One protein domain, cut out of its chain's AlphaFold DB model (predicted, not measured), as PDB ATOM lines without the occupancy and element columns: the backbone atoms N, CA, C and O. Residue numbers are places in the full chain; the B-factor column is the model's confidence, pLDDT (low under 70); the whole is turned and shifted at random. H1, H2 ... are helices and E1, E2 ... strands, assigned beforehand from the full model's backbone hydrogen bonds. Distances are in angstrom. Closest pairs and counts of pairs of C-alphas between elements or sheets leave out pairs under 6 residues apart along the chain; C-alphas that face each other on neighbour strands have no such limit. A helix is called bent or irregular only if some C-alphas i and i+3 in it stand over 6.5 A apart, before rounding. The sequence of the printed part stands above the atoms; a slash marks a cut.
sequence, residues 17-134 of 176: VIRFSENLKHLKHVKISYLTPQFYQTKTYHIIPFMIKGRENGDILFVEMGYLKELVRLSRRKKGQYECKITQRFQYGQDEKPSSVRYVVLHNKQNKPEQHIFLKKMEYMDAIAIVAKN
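What this domain is: This is residues 17 to 134 of the 176 residues of an uncharacterized protein of Reticulomyxa filosa (UniProt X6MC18). A strongly twisted sheet is built about one long, bent strand, E3, with the hairpin partner E2 along its first part and E1, E6 and E5 spreading from its far end. The short helix H1 packs on this sheet, while the long last helix H2 grazes it at one end and sticks out with residues 126 to 134. The printed part has 118 residues, with seven named strands and two named helices in the order E1 E2 E3 E4 H1 E5 E6 E7 H2; the class is mixed, helices and strands. The sheet is branched and mixed, its one parallel pair being E4 and E7. The whole is compact, with a radius of gyration of the C-alphas of 14.6 A and spans of 41 by 40 by 32 A.

Where its parts are: Find C-alpha 17 at (152.637, 225.672, 183.920), where E1 begins and runs to residue 21. Next come E2, residues 28 to 35, 23.4 A long, and E3, residues 40 to 52, 34.0 A long, which starts at C-alpha 40 at (163.784, 195.860, 172.360). E4 covers residues 58 to 64, 19.8 A, and H1 follows at residues 65 to 73, 14.4 A. H1 is irregular: C-alphas 66 and 69 are 7.3 A apart. Then read E5, residues 75 to 78, E6, residues 81 to 85, and E7, residues 104 to 106. H2, residues 117 to 134, is 26.0 A long and ends at C-alpha 134 at (130.908, 195.426, 181.305).

How they stand to each other: Start at E3, which bends by 59 degrees at residue 49. On one side of it lie E2, beside residues 40 to 47, and E1, beside residues 50 to 52; E4 is on the other side. In the hairpin E2 and E3, look for N 32 and O 43, 2.8 A apart; in the hairpin E3 and E4, for N 48 and O 61, 2.9 A. E1 and E3 are antiparallel, with N 19 and O 51 at 2.8 A, and so are E1 and E6, with N 18 and O 84 at 2.8 A. E5 and E6 form a hairpin, with N 76 and O 83 at 2.8 A. E7 is parallel to E4, with N 62 and O 104 at 2.8 A. H1 is on the sheet at a height of 6.0 A, over none of its strands, but only just, with 2 of its C-alphas falling on E4; its closest C-alphas to E3 are those of Met 65 and Tyr 45, 5.4 A apart. H2 only grazes the sheet with residues 117 to 125; its closest C-alphas to E2 are those of Phe 118 and Ile 32, 6.7 A apart. H1 and H2 are apart. O i to N i+4 pairs are within hydrogen-bond range in 3 of 5 for H1 and 13 of 14 for H2.

The domain as a whole: The two C-alphas farthest apart are those of Gln 38 and Lys 79, 44.5 A. The printed part has no cut. The link from E6 to E7, residues 86 to 103, is long, and its residues 91 to 92 pair antiparallel with residues 104 to 105 of E7. The mean pLDDT of the printed part is 81.6; look for values under 70 at residues 94 to 102, residue 116 and residues 119 to 134.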
ATOM      1  N   VAL A  17     152.609 226.174 182.544       94.75
ATOM      2  CA  VAL A  17     152.637 225.672 183.920       94.75
ATOM      3  C   VAL A  17     151.509 224.676 184.092       94.75
ATOM      4  O   VAL A  17     150.342 225.055 184.050       94.75
ATOM      5  N   ILE A  18     151.855 223.420 184.342       93.56
ATOM      6  CA  ILE A  18     150.892 222.354 184.600       93.56
ATOM      7  C   ILE A  18     150.662 222.170 186.100       93.56
ATOM      8  O   ILE A  18     151.546 222.437 186.921       93.56
ATOM      9  N   ARG A  19     149.468 221.698 186.459       94.06
ATOM     10  CA  ARG A  19     149.052 221.398 187.830       94.06
ATOM     11  C   ARG A  19     148.563 219.971 187.952       94.06
ATOM     12  O   ARG A  19     147.675 219.579 187.206       94.06
ATOM     13  N   PHE A  20     149.071 219.226 188.922       93.12
ATOM     14  CA  PHE A  20     148.638 217.852 189.179       93.12
ATOM     15  C   PHE A  20     148.559 217.551 190.676       93.12
ATOM     16  O   PHE A  20     149.083 218.289 191.513       93.12
ATOM     17  N   SER A  21     147.855 216.471 191.017       91.38
ATOM     18  CA  SER A  21     147.630 216.055 192.405       91.38
ATOM     19  C   SER A  21     148.942 215.773 193.139       91.38
ATOM     20  O   SER A  21     149.860 215.171 192.585       91.38
ATOM     21  N   GLU A  22     149.017 216.149 194.416       92.12
ATOM     22  CA  GLU A  22     150.148 215.772 195.269       92.12
ATOM     23  C   GLU A  22     150.094 214.315 195.753       92.12
ATOM     24  O   GLU A  22     151.097 213.779 196.233       92.12
ATOM     25  N   ASN A  23     148.935 213.658 195.627       91.31
ATOM     26  CA  ASN A  23     148.773 212.264 196.013       91.31
ATOM     27  C   ASN A  23     149.278 211.332 194.905       91.31
ATOM     28  O   ASN A  23     148.524 210.873 194.049       91.31
ATOM     29  N   LEU A  24     150.574 211.028 194.958       90.31
ATOM     30  CA  LEU A  24     151.259 210.186 193.974       90.31
ATOM     31  C   LEU A  24     151.302 208.690 194.361       90.31
ATOM     32  O   LEU A  24     151.982 207.910 193.700       90.31
ATOM     33  N   LYS A  25     150.607 208.262 195.429       85.69
ATOM     34  CA  LYS A  25     150.702 206.880 195.955       85.69
ATOM     35  C   LYS A  25     149.961 205.836 195.115       85.69
ATOM     36  O   LYS A  25     150.341 204.671 195.128       85.69
ATOM     37  N   HIS A  26     148.918 206.245 194.395       84.06
ATOM     38  CA  HIS A  26     148.022 205.346 193.654       84.06
ATOM     39  C   HIS A  26     147.925 205.719 192.173       84.06
ATOM     40  O   HIS A  26     146.856 205.652 191.566       84.06
ATOM     41  N   LEU A  27     149.043 206.159 191.595       87.88
ATOM     42  CA  LEU A  27     149.096 206.483 190.175       87.88
ATOM     43  C   LEU A  27     148.850 205.227 189.340       87.88
ATOM     44  O   LEU A  27     149.379 204.156 189.635       87.88
ATOM     45  N   LYS A  28     148.076 205.375 188.264       89.81
ATOM     46  CA  LYS A  28     147.978 204.331 187.245       89.81
ATOM     47  C   LYS A  28     149.324 204.183 186.543       89.81
ATOM     48  O   LYS A  28     150.089 205.146 186.431       89.81
ATOM     49  N   HIS A  29     149.582 202.984 186.033       90.06
ATOM     50  CA  HIS A  29     150.797 202.684 185.293       90.06
ATOM     51  C   HIS A  29     150.482 202.109 183.921       90.06
ATOM     52  O   HIS A  29     149.491 201.401 183.742       90.06
ATOM     53  N   VAL A  30     151.385 202.348 182.980       87.81
ATOM     54  CA  VAL A  30     151.377 201.715 181.666       87.81
ATOM     55  C   VAL A  30     152.770 201.192 181.343       87.81
ATOM     56  O   VAL A  30     153.777 201.840 181.634       87.81
ATOM     57  N   LYS A  31     152.837 199.991 180.766       89.44
ATOM     58  CA  LYS A  31     154.074 199.443 180.206       89.44
ATOM     59  C   LYS A  31     154.134 199.806 178.731       89.44
ATOM     60  O   LYS A  31     153.244 199.443 177.965       89.44
ATOM     61  N   ILE A  32     155.187 200.516 178.359       85.38
ATOM     62  CA  ILE A  32     155.456 200.941 176.994       85.38
ATOM     63  C   ILE A  32     156.675 200.173 176.511       85.38
ATOM     64  O   ILE A  32     157.740 200.229 177.135       85.38
ATOM     65  N   SER A  33     156.498 199.447 175.416       84.31
ATOM     66  CA  SER A  33     157.547 198.641 174.813       84.31
ATOM     67  C   SER A  33     157.881 199.180 173.436       84.31
ATOM     68  O   SER A  33     156.967 199.387 172.655       84.31
ATOM     69  N   TYR A  34     159.152 199.427 173.152       82.69
ATOM     70  CA  TYR A  34     159.611 200.066 171.920       82.69
ATOM     71  C   TYR A  34     160.980 199.526 171.514       82.69
ATOM     72  O   TYR A  34     161.753 199.043 172.348       82.69
ATOM     73  N   LEU A  35     161.274 199.610 170.220       79.62
ATOM     74  CA  LEU A  35     162.563 199.220 169.670       79.62
ATOM     75  C   LEU A  35     163.535 200.402 169.750       79.62
ATOM     76  O   LEU A  35     163.225 201.508 169.323       79.62
ATOM     77  N   THR A  36     164.718 200.160 170.304       76.12
ATOM     78  CA  THR A  36     165.872 201.059 170.175       76.12
ATOM     79  C   THR A  36     166.830 200.482 169.131       76.12
ATOM     80  O   THR A  36     166.729 199.287 168.846       76.12
ATOM     81  N   PRO A  37     167.787 201.257 168.581       76.38
ATOM     82  CA  PRO A  37     168.738 200.723 167.602       76.38
ATOM     83  C   PRO A  37     169.508 199.487 168.089       76.38
ATOM     84  O   PRO A  37     169.978 198.699 167.278       76.38
ATOM     85  N   GLN A  38     169.652 199.322 169.407       76.25
ATOM     86  CA  GLN A  38     170.427 198.244 170.010       76.25
ATOM     87  C   GLN A  38     169.568 197.052 170.463       76.25
ATOM     88  O   GLN A  38     170.050 195.925 170.431       76.25
ATOM     89  N   PHE A  39     168.338 197.272 170.943       82.62
ATOM     90  CA  PHE A  39     167.480 196.203 171.478       82.62
ATOM     91  C   PHE A  39     166.025 196.642 171.696       82.62
ATOM     92  O   PHE A  39     165.693 197.830 171.733       82.62
ATOM     93  N   TYR A  40     165.154 195.654 171.905       83.75
ATOM     94  CA  TYR A  40     163.784 195.860 172.360       83.75
ATOM     95  C   TYR A  40     163.753 196.210 173.852       83.75
ATOM     96  O   TYR A  40     164.288 195.480 174.688       83.75
ATOM     97  N   GLN A  41     163.108 197.322 174.199       85.75
ATOM     98  CA  GLN A  41     162.987 197.801 175.574       85.75
ATOM     99  C   GLN A  41     161.537 197.820 176.024       85.75
ATOM    100  O   GLN A  41     160.645 198.182 175.269       85.75
ATOM    101  N   THR A  42     161.303 197.496 177.295       88.62
ATOM    102  CA  THR A  42     160.021 197.741 177.965       88.62
ATOM    103  C   THR A  42     160.258 198.585 179.204       88.62
ATOM    104  O   THR A  42     161.072 198.236 180.057       88.62
ATOM    105  N   LYS A  43     159.543 199.706 179.304       90.50
ATOM    106  CA  LYS A  43     159.618 200.644 180.428       90.50
ATOM    107  C   LYS A  43     158.228 200.894 180.991       90.50
ATOM    108  O   LYS A  43     157.241 200.909 180.259       90.50
ATOM    109  N   THR A  44     158.157 201.111 182.296       91.69
ATOM    110  CA  THR A  44     156.904 201.421 182.987       91.69
ATOM    111  C   THR A  44     156.817 202.918 183.246       91.69
ATOM    112  O   THR A  44     157.771 203.522 183.740       91.69
ATOM    113  N   TYR A  45     155.660 203.499 182.943       92.38
ATOM    114  CA  TYR A  45     155.361 204.913 183.126       92.38
ATOM    115  C   TYR A  45     154.187 205.091 184.083       92.38
ATOM    116  O   TYR A  45     153.221 204.332 184.035       92.38
ATOM    117  N   HIS A  46     154.265 206.104 184.937       92.94
ATOM    118  CA  HIS A  46     153.136 206.659 185.665       92.94
ATOM    119  C   HIS A  46     152.292 207.517 184.730       92.94
ATOM    120  O   HIS A  46     152.840 208.282 183.938       92.94
ATOM    121  N   ILE A  47     150.976 207.415 184.873       90.62
ATOM    122  CA  ILE A  47     149.999 208.264 184.197       90.62
ATOM    123  C   ILE A  47     149.527 209.313 185.199       90.62
ATOM    124  O   ILE A  47     148.935 208.967 186.226       90.62
ATOM    125  N   ILE A  48     149.796 210.584 184.904       90.19
ATOM    126  CA  ILE A  48     149.469 211.711 185.775       90.19
ATOM    127  C   ILE A  48     148.585 212.693 185.004       90.19
ATOM    128  O   ILE A  48     149.093 213.413 184.145       90.19
ATOM    129  N   PRO A  49     147.278 212.754 185.304       90.19
ATOM    130  CA  PRO A  49     146.419 213.815 184.795       90.19
ATOM    131  C   PRO A  49     146.878 215.174 185.331       90.19
ATOM    132  O   PRO A  49     147.192 215.299 186.523       90.19
ATOM    133  N   PHE A  50     146.892 216.187 184.473       88.00
ATOM    134  CA  PHE A  50     147.215 217.556 184.848       88.00
ATOM    135  C   PHE A  50     146.267 218.564 184.200       88.00
ATOM    136  O   PHE A  50     145.639 218.279 183.190       88.00
ATOM    137  N   MET A  51     146.218 219.769 184.765       89.81
ATOM    138  CA  MET A  51     145.551 220.942 184.189       89.81
ATOM    139  C   MET A  51     146.585 221.986 183.786       89.81
ATOM    140  O   MET A  51     147.570 222.167 184.508       89.81
ATOM    141  N   ILE A  52     146.365 222.716 182.695       89.25
ATOM    142  CA  ILE A  52     147.221 223.854 182.348       89.25
ATOM    143  C   ILE A  52     146.740 225.080 183.131       89.25
ATOM    144  O   ILE A  52     145.560 225.414 183.176       89.25
ATOM    145  N   LYS A  53     147.653 225.766 183.816       89.12
ATOM    146  CA  LYS A  53     147.315 226.944 184.614       89.12
ATOM    147  C   LYS A  53     146.792 228.062 183.710       89.12
ATOM    148  O   LYS A  53     147.529 228.567 182.875       89.12
ATOM    149  N   GLY A  54     145.574 228.520 183.997       85.56
ATOM    150  CA  GLY A  54     144.923 229.593 183.242       85.56
ATOM    151  C   GLY A  54     144.112 229.099 182.046       85.56
ATOM    152  O   GLY A  54     143.586 229.934 181.327       85.56
ATOM    153  N   ARG A  55     143.996 227.778 181.864       82.19
ATOM    154  CA  ARG A  55     143.154 227.136 180.852       82.19
ATOM    155  C   ARG A  55     142.191 226.165 181.537       82.19
ATOM    156  O   ARG A  55     142.480 225.671 182.631       82.19
ATOM    157  N   GLU A  56     141.055 225.902 180.902       74.69
ATOM    158  CA  GLU A  56     140.079 224.911 181.385       74.69
ATOM    159  C   GLU A  56     140.423 223.485 180.941       74.69
ATOM    160  O   GLU A  56     139.896 222.522 181.491       74.69
ATOM    161  N   ASN A  57     141.374 223.347 180.014       71.81
ATOM    162  CA  ASN A  57     141.800 222.065 179.481       71.81
ATOM    163  C   ASN A  57     142.937 221.437 180.300       71.81
ATOM    164  O   ASN A  57     143.838 222.102 180.835       71.81
ATOM    165  N   GLY A  58     142.875 220.115 180.392       75.44
ATOM    166  CA  GLY A  58     143.886 219.269 181.004       75.44
ATOM    167  C   GLY A  58     144.305 218.156 180.060       75.44
ATOM    168  O   GLY A  58     143.591 217.826 179.118       75.44
ATOM    169  N   ASP A  59     145.467 217.577 180.323       84.75
ATOM    170  CA  ASP A  59     146.002 216.469 179.539       84.75
ATOM    171  C   ASP A  59     146.794 215.530 180.464       84.75
ATOM    172  O   ASP A  59     146.694 215.581 181.697       84.75
ATOM    173  N   ILE A  60     147.556 214.619 179.877       87.25
ATOM    174  CA  ILE A  60     148.227 213.536 180.560       87.25
ATOM    175  C   ILE A  60     149.735 213.713 180.461       87.25
ATOM    176  O   ILE A  60     150.324 213.905 179.397       87.25
ATOM    177  N   LEU A  61     150.374 213.586 181.617       90.62
ATOM    178  CA  LEU A  61     151.812 213.490 181.759       90.62
ATOM    179  C   LEU A  61     152.195 212.028 182.003       90.62
ATOM    180  O   LEU A  61     151.780 211.414 182.990       90.62
ATOM    181  N   PHE A  62     153.040 211.490 181.132       92.50
ATOM    182  CA  PHE A  62     153.683 210.198 181.326       92.50
ATOM    183  C   PHE A  62     155.044 210.385 181.983       92.50
ATOM    184  O   PHE A  62     155.889 211.121 181.481       92.50
ATOM    185  N   VAL A  63     155.299 209.678 183.080       94.38
ATOM    186  CA  VAL A  63     156.581 209.764 183.798       94.38
ATOM    187  C   VAL A  63     157.177 208.383 183.941       94.38
ATOM    188  O   VAL A  63     156.572 207.528 184.580       94.38
ATOM    189  N   GLU A  64     158.357 208.135 183.380       94.88
ATOM    190  CA  GLU A  64     159.046 206.853 183.584       94.88
ATOM    191  C   GLU A  64     159.269 206.624 185.092       94.88
ATOM    192  O   GLU A  64     159.583 207.563 185.821       94.88
ATOM    193  N   MET A  65     159.106 205.390 185.588       93.38
ATOM    194  CA  MET A  65     159.122 205.101 187.036       93.38
ATOM    195  C   MET A  65     160.334 205.681 187.789       93.38
ATOM    196  O   MET A  65     160.192 206.178 188.904       93.38
ATOM    197  N   GLY A  66     161.524 205.672 187.178       94.62
ATOM    198  CA  GLY A  66     162.740 206.244 187.774       94.62
ATOM    199  C   GLY A  66     162.743 207.777 187.888       94.62
ATOM    200  O   GLY A  66     163.556 208.340 188.616       94.62
ATOM    201  N   TYR A  67     161.820 208.453 187.206       96.25
ATOM    202  CA  TYR A  67     161.773 209.904 187.040       96.25
ATOM    203  C   TYR A  67     160.709 210.598 187.895       96.25
ATOM    204  O   TYR A  67     160.636 211.825 187.901       96.25
ATOM    205  N   LEU A  68     159.928 209.856 188.691       95.44
ATOM    206  CA  LEU A  68     158.904 210.454 189.556       95.44
ATOM    207  C   LEU A  68     159.502 211.438 190.578       95.44
ATOM    208  O   LEU A  68     158.964 212.521 190.796       95.44
ATOM    209  N   LYS A  69     160.657 211.099 191.167       95.69
ATOM    210  CA  LYS A  69     161.384 212.004 192.076       95.69
ATOM    211  C   LYS A  69     161.888 213.254 191.352       95.69
ATOM    212  O   LYS A  69     161.883 214.337 191.933       95.69
ATOM    213  N   GLU A  70     162.304 213.115 190.092       96.25
ATOM    214  CA  GLU A  70     162.718 214.257 189.280       96.25
ATOM    215  C   GLU A  70     161.532 215.186 189.006       96.25
ATOM    216  O   GLU A  70     161.672 216.391 189.197       96.25
ATOM    217  N   LEU A  71     160.356 214.647 188.664       96.75
ATOM    218  CA  LEU A  71     159.143 215.451 188.505       96.75
ATOM    219  C   LEU A  71     158.841 216.271 189.763       96.75
ATOM    220  O   LEU A  71     158.607 217.475 189.670       96.75
ATOM    221  N   VAL A  72     158.879 215.641 190.942       95.88
ATOM    222  CA  VAL A  72     158.644 216.335 192.218       95.88
ATOM    223  C   VAL A  72     159.677 217.445 192.434       95.88
ATOM    224  O   VAL A  72     159.302 218.543 192.829       95.88
ATOM    225  N   ARG A  73     160.956 217.207 192.113       96.31
ATOM    226  CA  ARG A  73     162.026 218.218 192.207       96.31
ATOM    227  C   ARG A  73     161.822 219.397 191.249       96.31
ATOM    228  O   ARG A  73     162.173 220.521 191.589       96.31
ATOM    229  N   LEU A  74     161.279 219.146 190.059       95.94
ATOM    230  CA  LEU A  74     160.937 220.177 189.069       95.94
ATOM    231  C   LEU A  74     159.644 220.932 189.414       95.94
ATOM    232  O   LEU A  74     159.281 221.883 188.719       95.94
ATOM    233  N   SER A  75     158.932 220.501 190.453       96.94
ATOM    234  CA  SER A  75     157.627 221.026 190.822       96.94
ATOM    235  C   SER A  75     157.683 221.821 192.118       96.94
ATOM    236  O   SER A  75     158.455 221.537 193.031       96.94
ATOM    237  N   ARG A  76     156.789 222.796 192.241       96.75
ATOM    238  CA  ARG A  76     156.523 223.506 193.489       96.75
ATOM    239  C   ARG A  76     155.198 223.035 194.067       96.75
ATOM    240  O   ARG A  76     154.182 223.055 193.382       96.75
ATOM    241  N   ARG A  77     155.180 222.675 195.348       95.12
ATOM    242  CA  ARG A  77     153.936 222.343 196.052       95.12
ATOM    243  C   ARG A  77     153.141 223.613 196.373       95.12
ATOM    244  O   ARG A  77     153.697 224.583 196.889       95.12
ATOM    245  N   LYS A  78     151.840 223.609 196.081       92.06
ATOM    246  CA  LYS A  78     150.915 224.716 196.346       92.06
ATOM    247  C   LYS A  78     149.490 224.189 196.523       92.06
ATOM    248  O   LYS A  78     148.937 223.601 195.606       92.06
ATOM    249  N   LYS A  79     148.885 224.445 197.690       90.62
ATOM    250  CA  LYS A  79     147.467 224.140 197.993       90.62
ATOM    251  C   LYS A  79     147.026 222.707 197.623       90.62
ATOM    252  O   LYS A  79     146.023 222.532 196.943       90.62
ATOM    253  N   GLY A  80     147.769 221.681 198.040       90.25
ATOM    254  CA  GLY A  80     147.381 220.289 197.763       90.25
ATOM    255  C   GLY A  80     147.763 219.776 196.365       90.25
ATOM    256  O   GLY A  80     147.396 218.665 195.986       90.25
ATOM    257  N   GLN A  81     148.460 220.586 195.567       93.38
ATOM    258  CA  GLN A  81     148.854 220.266 194.197       93.38
ATOM    259  C   GLN A  81     150.335 220.572 193.972       93.38
ATOM    260  O   GLN A  81     150.952 221.358 194.695       93.38
ATOM    261  N   TYR A  82     150.899 219.974 192.932       96.69
ATOM    262  CA  TYR A  82     152.175 220.376 192.360       96.69
ATOM    263  C   TYR A  82     151.935 221.309 191.174       96.69
ATOM    264  O   TYR A  82     151.106 221.012 190.322       96.69
ATOM    265  N   GLU A  83     152.667 222.422 191.113       96.75
ATOM    266  CA  GLU A  83     152.803 223.264 189.922       96.75
ATOM    267  C   GLU A  83     154.174 222.989 189.291       96.75
ATOM    268  O   GLU A  83     155.199 223.129 189.961       96.75
ATOM    269  N   CYS A  84     154.216 222.630 188.010       96.44
ATOM    270  CA  CYS A  84     155.459 222.369 187.288       96.44
ATOM    271  C   CYS A  84     155.489 223.165 185.988       96.44
ATOM    272  O   CYS A  84     154.520 223.157 185.233       96.44
ATOM    273  N   LYS A  85     156.598 223.858 185.723       96.88
ATOM    274  CA  LYS A  85     156.797 224.539 184.442       96.88
ATOM    275  C   LYS A  85     157.318 223.536 183.418       96.88
ATOM    276  O   LYS A  85     158.300 222.842 183.684       96.88
ATOM    277  N   ILE A  86     156.701 223.496 182.244       94.44
ATOM    278  CA  ILE A  86     157.181 222.711 181.117       94.44
ATOM    279  C   ILE A  86     158.464 223.357 180.592       94.44
ATOM    280  O   ILE A  86     158.504 224.527 180.214       94.44
ATOM    281  N   THR A  87     159.542 222.584 180.623       94.38
ATOM    282  CA  THR A  87     160.890 222.990 180.213       94.38
ATOM    283  C   THR A  87     161.445 222.020 179.179       94.38
ATOM    284  O   THR A  87     160.817 221.018 178.844       94.38
ATOM    285  N   GLN A  88     162.688 222.246 178.747       91.94
ATOM    286  CA  GLN A  88     163.385 221.373 177.806       91.94
ATOM    287  C   GLN A  88     163.568 219.958 178.354       91.94
ATOM    288  O   GLN A  88     163.962 219.069 177.608       91.94
ATOM    289  N   ARG A  89     163.366 219.729 179.658       93.81
ATOM    290  CA  ARG A  89     163.507 218.404 180.255       93.81
ATOM    291  C   ARG A  89     162.416 217.435 179.805       93.81
ATOM    292  O   ARG A  89     162.696 216.238 179.724       93.81
ATOM    293  N   PHE A  90     161.237 217.971 179.515       92.69
ATOM    294  CA  PHE A  90     160.085 217.234 179.027       92.69
ATOM    295  C   PHE A  90     160.200 217.000 177.525       92.69
ATOM    296  O   PHE A  90     160.860 217.752 176.805       92.69
ATOM    297  N   GLN A  91     159.548 215.945 177.064       90.38
ATOM    298  CA  GLN A  91     159.298 215.705 175.654       90.38
ATOM    299  C   GLN A  91     157.804 215.714 175.399       90.38
ATOM    300  O   GLN A  91     156.996 215.565 176.313       90.38
ATOM    301  N   TYR A  92     157.464 215.866 174.133       84.50
ATOM    302  CA  TYR A  92     156.097 215.815 173.666       84.50
ATOM    303  C   TYR A  92     155.933 214.534 172.868       84.50
ATOM    304  O   TYR A  92     156.846 214.140 172.134       84.50
ATOM    305  N   GLY A  93     154.802 213.873 173.044       74.44
ATOM    306  CA  GLY A  93     154.314 212.940 172.047       74.44
ATOM    307  C   GLY A  93     153.322 213.631 171.126       74.44
ATOM    308  O   GLY A  93     152.843 214.721 171.429       74.44
ATOM    309  N   GLN A  94     153.039 212.998 170.000       67.50
ATOM    310  CA  GLN A  94     152.054 213.456 169.038       67.50
ATOM    311  C   GLN A  94     151.326 212.226 168.509       67.50
ATOM    312  O   GLN A  94     151.942 211.168 168.343       67.50
ATOM    313  N   ASP A  95     150.021 212.351 168.292       64.56
ATOM    314  CA  ASP A  95     149.278 211.347 167.541       64.56
ATOM    315  C   ASP A  95     149.756 211.301 166.073       64.56
ATOM    316  O   ASP A  95     150.456 212.196 165.597       64.56
ATOM    317  N   GLU A  96     149.384 210.266 165.321       60.50
ATOM    318  CA  GLU A  96     149.755 210.112 163.903       60.50
ATOM    319  C   GLU A  96     149.237 211.266 163.023       60.50
ATOM    320  O   GLU A  96     149.718 211.470 161.906       60.50
ATOM    321  N   LYS A  97     148.285 212.060 163.527       58.69
ATOM    322  CA  LYS A  97     147.770 213.256 162.860       58.69
ATOM    323  C   LYS A  97     148.493 214.529 163.344       58.69
ATOM    324  O   LYS A  97     148.552 214.787 164.547       58.69
ATOM    325  N   PRO A  98     148.960 215.402 162.424       51.94
ATOM    326  CA  PRO A  98     149.732 216.609 162.745       51.94
ATOM    327  C   PRO A  98     149.061 217.630 163.683       51.94
ATOM    328  O   PRO A  98     149.737 218.536 164.165       51.94
ATOM    329  N   SER A  99     147.758 217.513 163.941       51.41
ATOM    330  CA  SER A  99     146.951 218.529 164.625       51.41
ATOM    331  C   SER A  99     146.234 218.042 165.887       51.41
ATOM    332  O   SER A  99     145.486 218.817 166.478       51.41
ATOM    333  N   SER A 100     146.415 216.789 166.318       54.88
ATOM    334  CA  SER A 100     145.647 216.228 167.435       54.88
ATOM    335  C   SER A 100     146.555 215.736 168.559       54.88
ATOM    336  O   SER A 100     147.267 214.752 168.415       54.88
ATOM    337  N   VAL A 101     146.471 216.424 169.700       57.28
ATOM    338  CA  VAL A 101     146.957 215.994 171.021       57.28
ATOM    339  C   VAL A 101     148.485 215.917 171.161       57.28
ATOM    340  O   VAL A 101     149.145 215.002 170.666       57.28
ATOM    341  N   ARG A 102     149.055 216.854 171.935       68.94
ATOM    342  CA  ARG A 102     150.399 216.685 172.505       68.94
ATOM    343  C   ARG A 102     150.283 216.337 173.974       68.94
ATOM    344  O   ARG A 102     150.058 217.212 174.795       68.94
ATOM    345  N   TYR A 103     150.557 215.088 174.301       76.88
ATOM    346  CA  TYR A 103     150.775 214.699 175.685       76.88
ATOM    347  C   TYR A 103     152.237 214.944 176.074       76.88
ATOM    348  O   TYR A 103     153.143 214.989 175.231       76.88
ATOM    349  N   VAL A 104     152.483 215.077 177.375       88.25
ATOM    350  CA  VAL A 104     153.820 215.361 177.905       88.25
ATOM    351  C   VAL A 104     154.458 214.075 178.415       88.25
ATOM    352  O   VAL A 104     153.805 213.243 179.042       88.25
ATOM    353  N   VAL A 105     155.759 213.916 178.191       91.69
ATOM    354  CA  VAL A 105     156.549 212.787 178.681       91.69
ATOM    355  C   VAL A 105     157.762 213.291 179.457       91.69
ATOM    356  O   VAL A 105     158.438 214.234 179.050       91.69
ATOM    357  N   LEU A 106     158.061 212.638 180.577       94.00
ATOM    358  CA  LEU A 106     159.286 212.816 181.344       94.00
ATOM    359  C   LEU A 106     160.000 211.470 181.495       94.00
ATOM    360  O   LEU A 106     159.568 210.602 182.258       94.00
ATOM    361  N   HIS A 107     161.108 211.301 180.778       92.44
ATOM    362  CA  HIS A 107     161.934 210.092 180.842       92.44
ATOM    363  C   HIS A 107     163.398 210.359 180.454       92.44
ATOM    364  O   HIS A 107     163.818 211.511 180.263       92.44
ATOM    365  N   ASN A 108     164.197 209.299 180.314       89.56
ATOM    366  CA  ASN A 108     165.526 209.424 179.716       89.56
ATOM    367  C   ASN A 108     165.423 209.833 178.233       89.56
ATOM    368  O   ASN A 108     164.877 209.097 177.412       89.56
ATOM    369  N   LYS A 109     166.026 210.972 177.869       86.19
ATOM    370  CA  LYS A 109     166.058 211.485 176.490       86.19
ATOM    371  C   LYS A 109     166.765 210.575 175.491       86.19
ATOM    372  O   LYS A 109     166.484 210.651 174.299       86.19
ATOM    373  N   GLN A 110     167.671 209.724 175.959       84.44
ATOM    374  CA  GLN A 110     168.410 208.802 175.100       84.44
ATOM    375  C   GLN A 110     167.546 207.641 174.596       84.44
ATOM    376  O   GLN A 110     167.861 207.074 173.556       84.44
ATOM    377  N   ASN A 111     166.445 207.323 175.285       78.62
ATOM    378  CA  ASN A 111     165.598 206.182 174.942       78.62
ATOM    379  C   ASN A 111     164.836 206.368 173.618       78.62
ATOM    380  O   ASN A 111     164.462 205.371 173.012       78.62
ATOM    381  N   LYS A 112     164.598 207.620 173.191       77.44
ATOM    382  CA  LYS A 112     163.931 208.011 171.929       77.44
ATOM    383  C   LYS A 112     162.786 207.071 171.477       77.44
ATOM    384  O   LYS A 112     162.807 206.620 170.334       77.44
ATOM    385  N   PRO A 113     161.799 206.746 172.336       79.00
ATOM    386  CA  PRO A 113     160.669 205.934 171.898       79.00
ATOM    387  C   PRO A 113     159.842 206.686 170.851       79.00
ATOM    388  O   PRO A 113     159.756 207.916 170.882       79.00
ATOM    389  N   GLU A 114     159.200 205.938 169.959       77.94
ATOM    390  CA  GLU A 114     158.282 206.499 168.971       77.94
ATOM    391  C   GLU A 114     157.113 207.224 169.651       77.94
ATOM    392  O   GLU A 114     156.498 206.721 170.591       77.94
ATOM    393  N   GLN A 115     156.794 208.425 169.174       72.88
ATOM    394  CA  GLN A 115     155.863 209.344 169.836       72.88
ATOM    395  C   GLN A 115     154.389 208.931 169.785       72.88
ATOM    396  O   GLN A 115     153.590 209.524 170.491       72.88
ATOM    397  N   HIS A 116     153.986 207.937 169.002       69.62
ATOM    398  CA  HIS A 116     152.577 207.524 168.929       69.62
ATOM    399  C   HIS A 116     152.262 206.343 169.872       69.62
ATOM    400  O   HIS A 116     151.102 206.005 170.118       69.62
ATOM    401  N   ILE A 117     153.287 205.695 170.442       71.12
ATOM    402  CA  ILE A 117     153.119 204.418 171.151       71.12
ATOM    403  C   ILE A 117     152.419 204.544 172.511       71.12
ATOM    404  O   ILE A 117     151.829 203.579 173.003       71.12
ATOM    405  N   PHE A 118     152.468 205.725 173.133       70.75
ATOM    406  CA  PHE A 118     151.842 205.950 174.436       70.75
ATOM    407  C   PHE A 118     150.319 206.096 174.318       70.75
ATOM    408  O   PHE A 118     149.604 205.597 175.188       70.75
ATOM    409  N   LEU A 119     149.819 206.697 173.230       66.62
ATOM    410  CA  LEU A 119     148.382 206.864 172.979       66.62
ATOM    411  C   LEU A 119     147.719 205.547 172.571       66.62
ATOM    412  O   LEU A 119     146.725 205.161 173.181       66.62
ATOM    413  N   LYS A 120     148.341 204.766 171.672       65.38
ATOM    414  CA  LYS A 120     147.845 203.421 171.304       65.38
ATOM    415  C   LYS A 120     147.637 202.520 172.526       65.38
ATOM    416  O   LYS A 120     146.726 201.698 172.564       65.38
ATOM    417  N   LYS A 121     148.488 202.657 173.549       60.88
ATOM    418  CA  LYS A 121     148.366 201.893 174.798       60.88
ATOM    419  C   LYS A 121     147.284 202.433 175.733       60.88
ATOM    420  O   LYS A 121     146.663 201.624 176.414       60.88
ATOM    421  N   MET A 122     147.048 203.744 175.766       63.66
ATOM    422  CA  MET A 122     145.933 204.349 176.510       63.66
ATOM    423  C   MET A 122     144.585 203.875 175.983       63.66
ATOM    424  O   MET A 122     143.794 203.347 176.759       63.66
ATOM    425  N   GLU A 123     144.367 203.970 174.670       61.03
ATOM    426  CA  GLU A 123     143.120 203.534 174.028       61.03
ATOM    427  C   GLU A 123     142.824 202.061 174.326       61.03
ATOM    428  O   GLU A 123     141.704 201.694 174.678       61.03
ATOM    429  N   TYR A 124     143.858 201.215 174.283       55.75
ATOM    430  CA  TYR A 124     143.744 199.805 174.652       55.75
ATOM    431  C   TYR A 124     143.372 199.610 176.129       55.75
ATOM    432  O   TYR A 124     142.585 198.724 176.456       55.75
ATOM    433  N   MET A 125     143.931 200.414 177.036       57.41
ATOM    434  CA  MET A 125     143.649 200.324 178.474       57.41
ATOM    435  C   MET A 125     142.245 200.827 178.814       57.41
ATOM    436  O   MET A 125     141.592 200.232 179.671       57.41
ATOM    437  N   ASP A 126     141.754 201.857 178.126       61.12
ATOM    438  CA  ASP A 126     140.383 202.341 178.278       61.12
ATOM    439  C   ASP A 126     139.375 201.357 177.676       61.12
ATOM    440  O   ASP A 126     138.379 201.039 178.328       61.12
ATOM    441  N   ALA A 127     139.674 200.758 176.518       47.81
ATOM    442  CA  ALA A 127     138.882 199.665 175.957       47.81
ATOM    443  C   ALA A 127     138.829 198.460 176.912       47.81
ATOM    444  O   ALA A 127     137.750 197.937 177.192       47.81
ATOM    445  N   ILE A 128     139.965 198.061 177.499       52.81
ATOM    446  CA  ILE A 128     140.018 197.002 178.519       52.81
ATOM    447  C   ILE A 128     139.244 197.410 179.775       52.81
ATOM    448  O   ILE A 128     138.554 196.572 180.342       52.81
ATOM    449  N   ALA A 129     139.307 198.666 180.222       54.56
ATOM    450  CA  ALA A 129     138.567 199.131 181.393       54.56
ATOM    451  C   ALA A 129     137.049 199.160 181.149       54.56
ATOM    452  O   ALA A 129     136.282 198.823 182.050       54.56
ATOM    453  N   ILE A 130     136.608 199.521 179.943       49.84
ATOM    454  CA  ILE A 130     135.204 199.465 179.516       49.84
ATOM    455  C   ILE A 130     134.739 198.007 179.447       49.84
ATOM    456  O   ILE A 130     133.721 197.654 180.043       49.84
ATOM    457  N   VAL A 131     135.514 197.132 178.802       45.94
ATOM    458  CA  VAL A 131     135.232 195.693 178.730       45.94
ATOM    459  C   VAL A 131     135.222 195.070 180.131       45.94
ATOM    460  O   VAL A 131     134.285 194.361 180.473       45.94
ATOM    461  N   ALA A 132     136.177 195.394 181.002       48.25
ATOM    462  CA  ALA A 132     136.246 194.888 182.374       48.25
ATOM    463  C   ALA A 132     135.108 195.404 183.272       48.25
ATOM    464  O   ALA A 132     134.672 194.685 184.171       48.25
ATOM    465  N   LYS A 133     134.596 196.620 183.035       52.19
ATOM    466  CA  LYS A 133     133.384 197.133 183.702       52.19
ATOM    467  C   LYS A 133     132.117 196.424 183.215       52.19
ATOM    468  O   LYS A 133     131.205 196.203 184.008       52.19
ATOM    469  N   ASN A 134     132.074 196.047 181.937       50.91
ATOM    470  CA  ASN A 134     130.908 195.426 181.305       50.91
ATOM    471  C   ASN A 134     130.879 193.896 181.444       50.91
ATOM    472  O   ASN A 134     129.804 193.292 181.436       50.91
TER     473      ASN A 134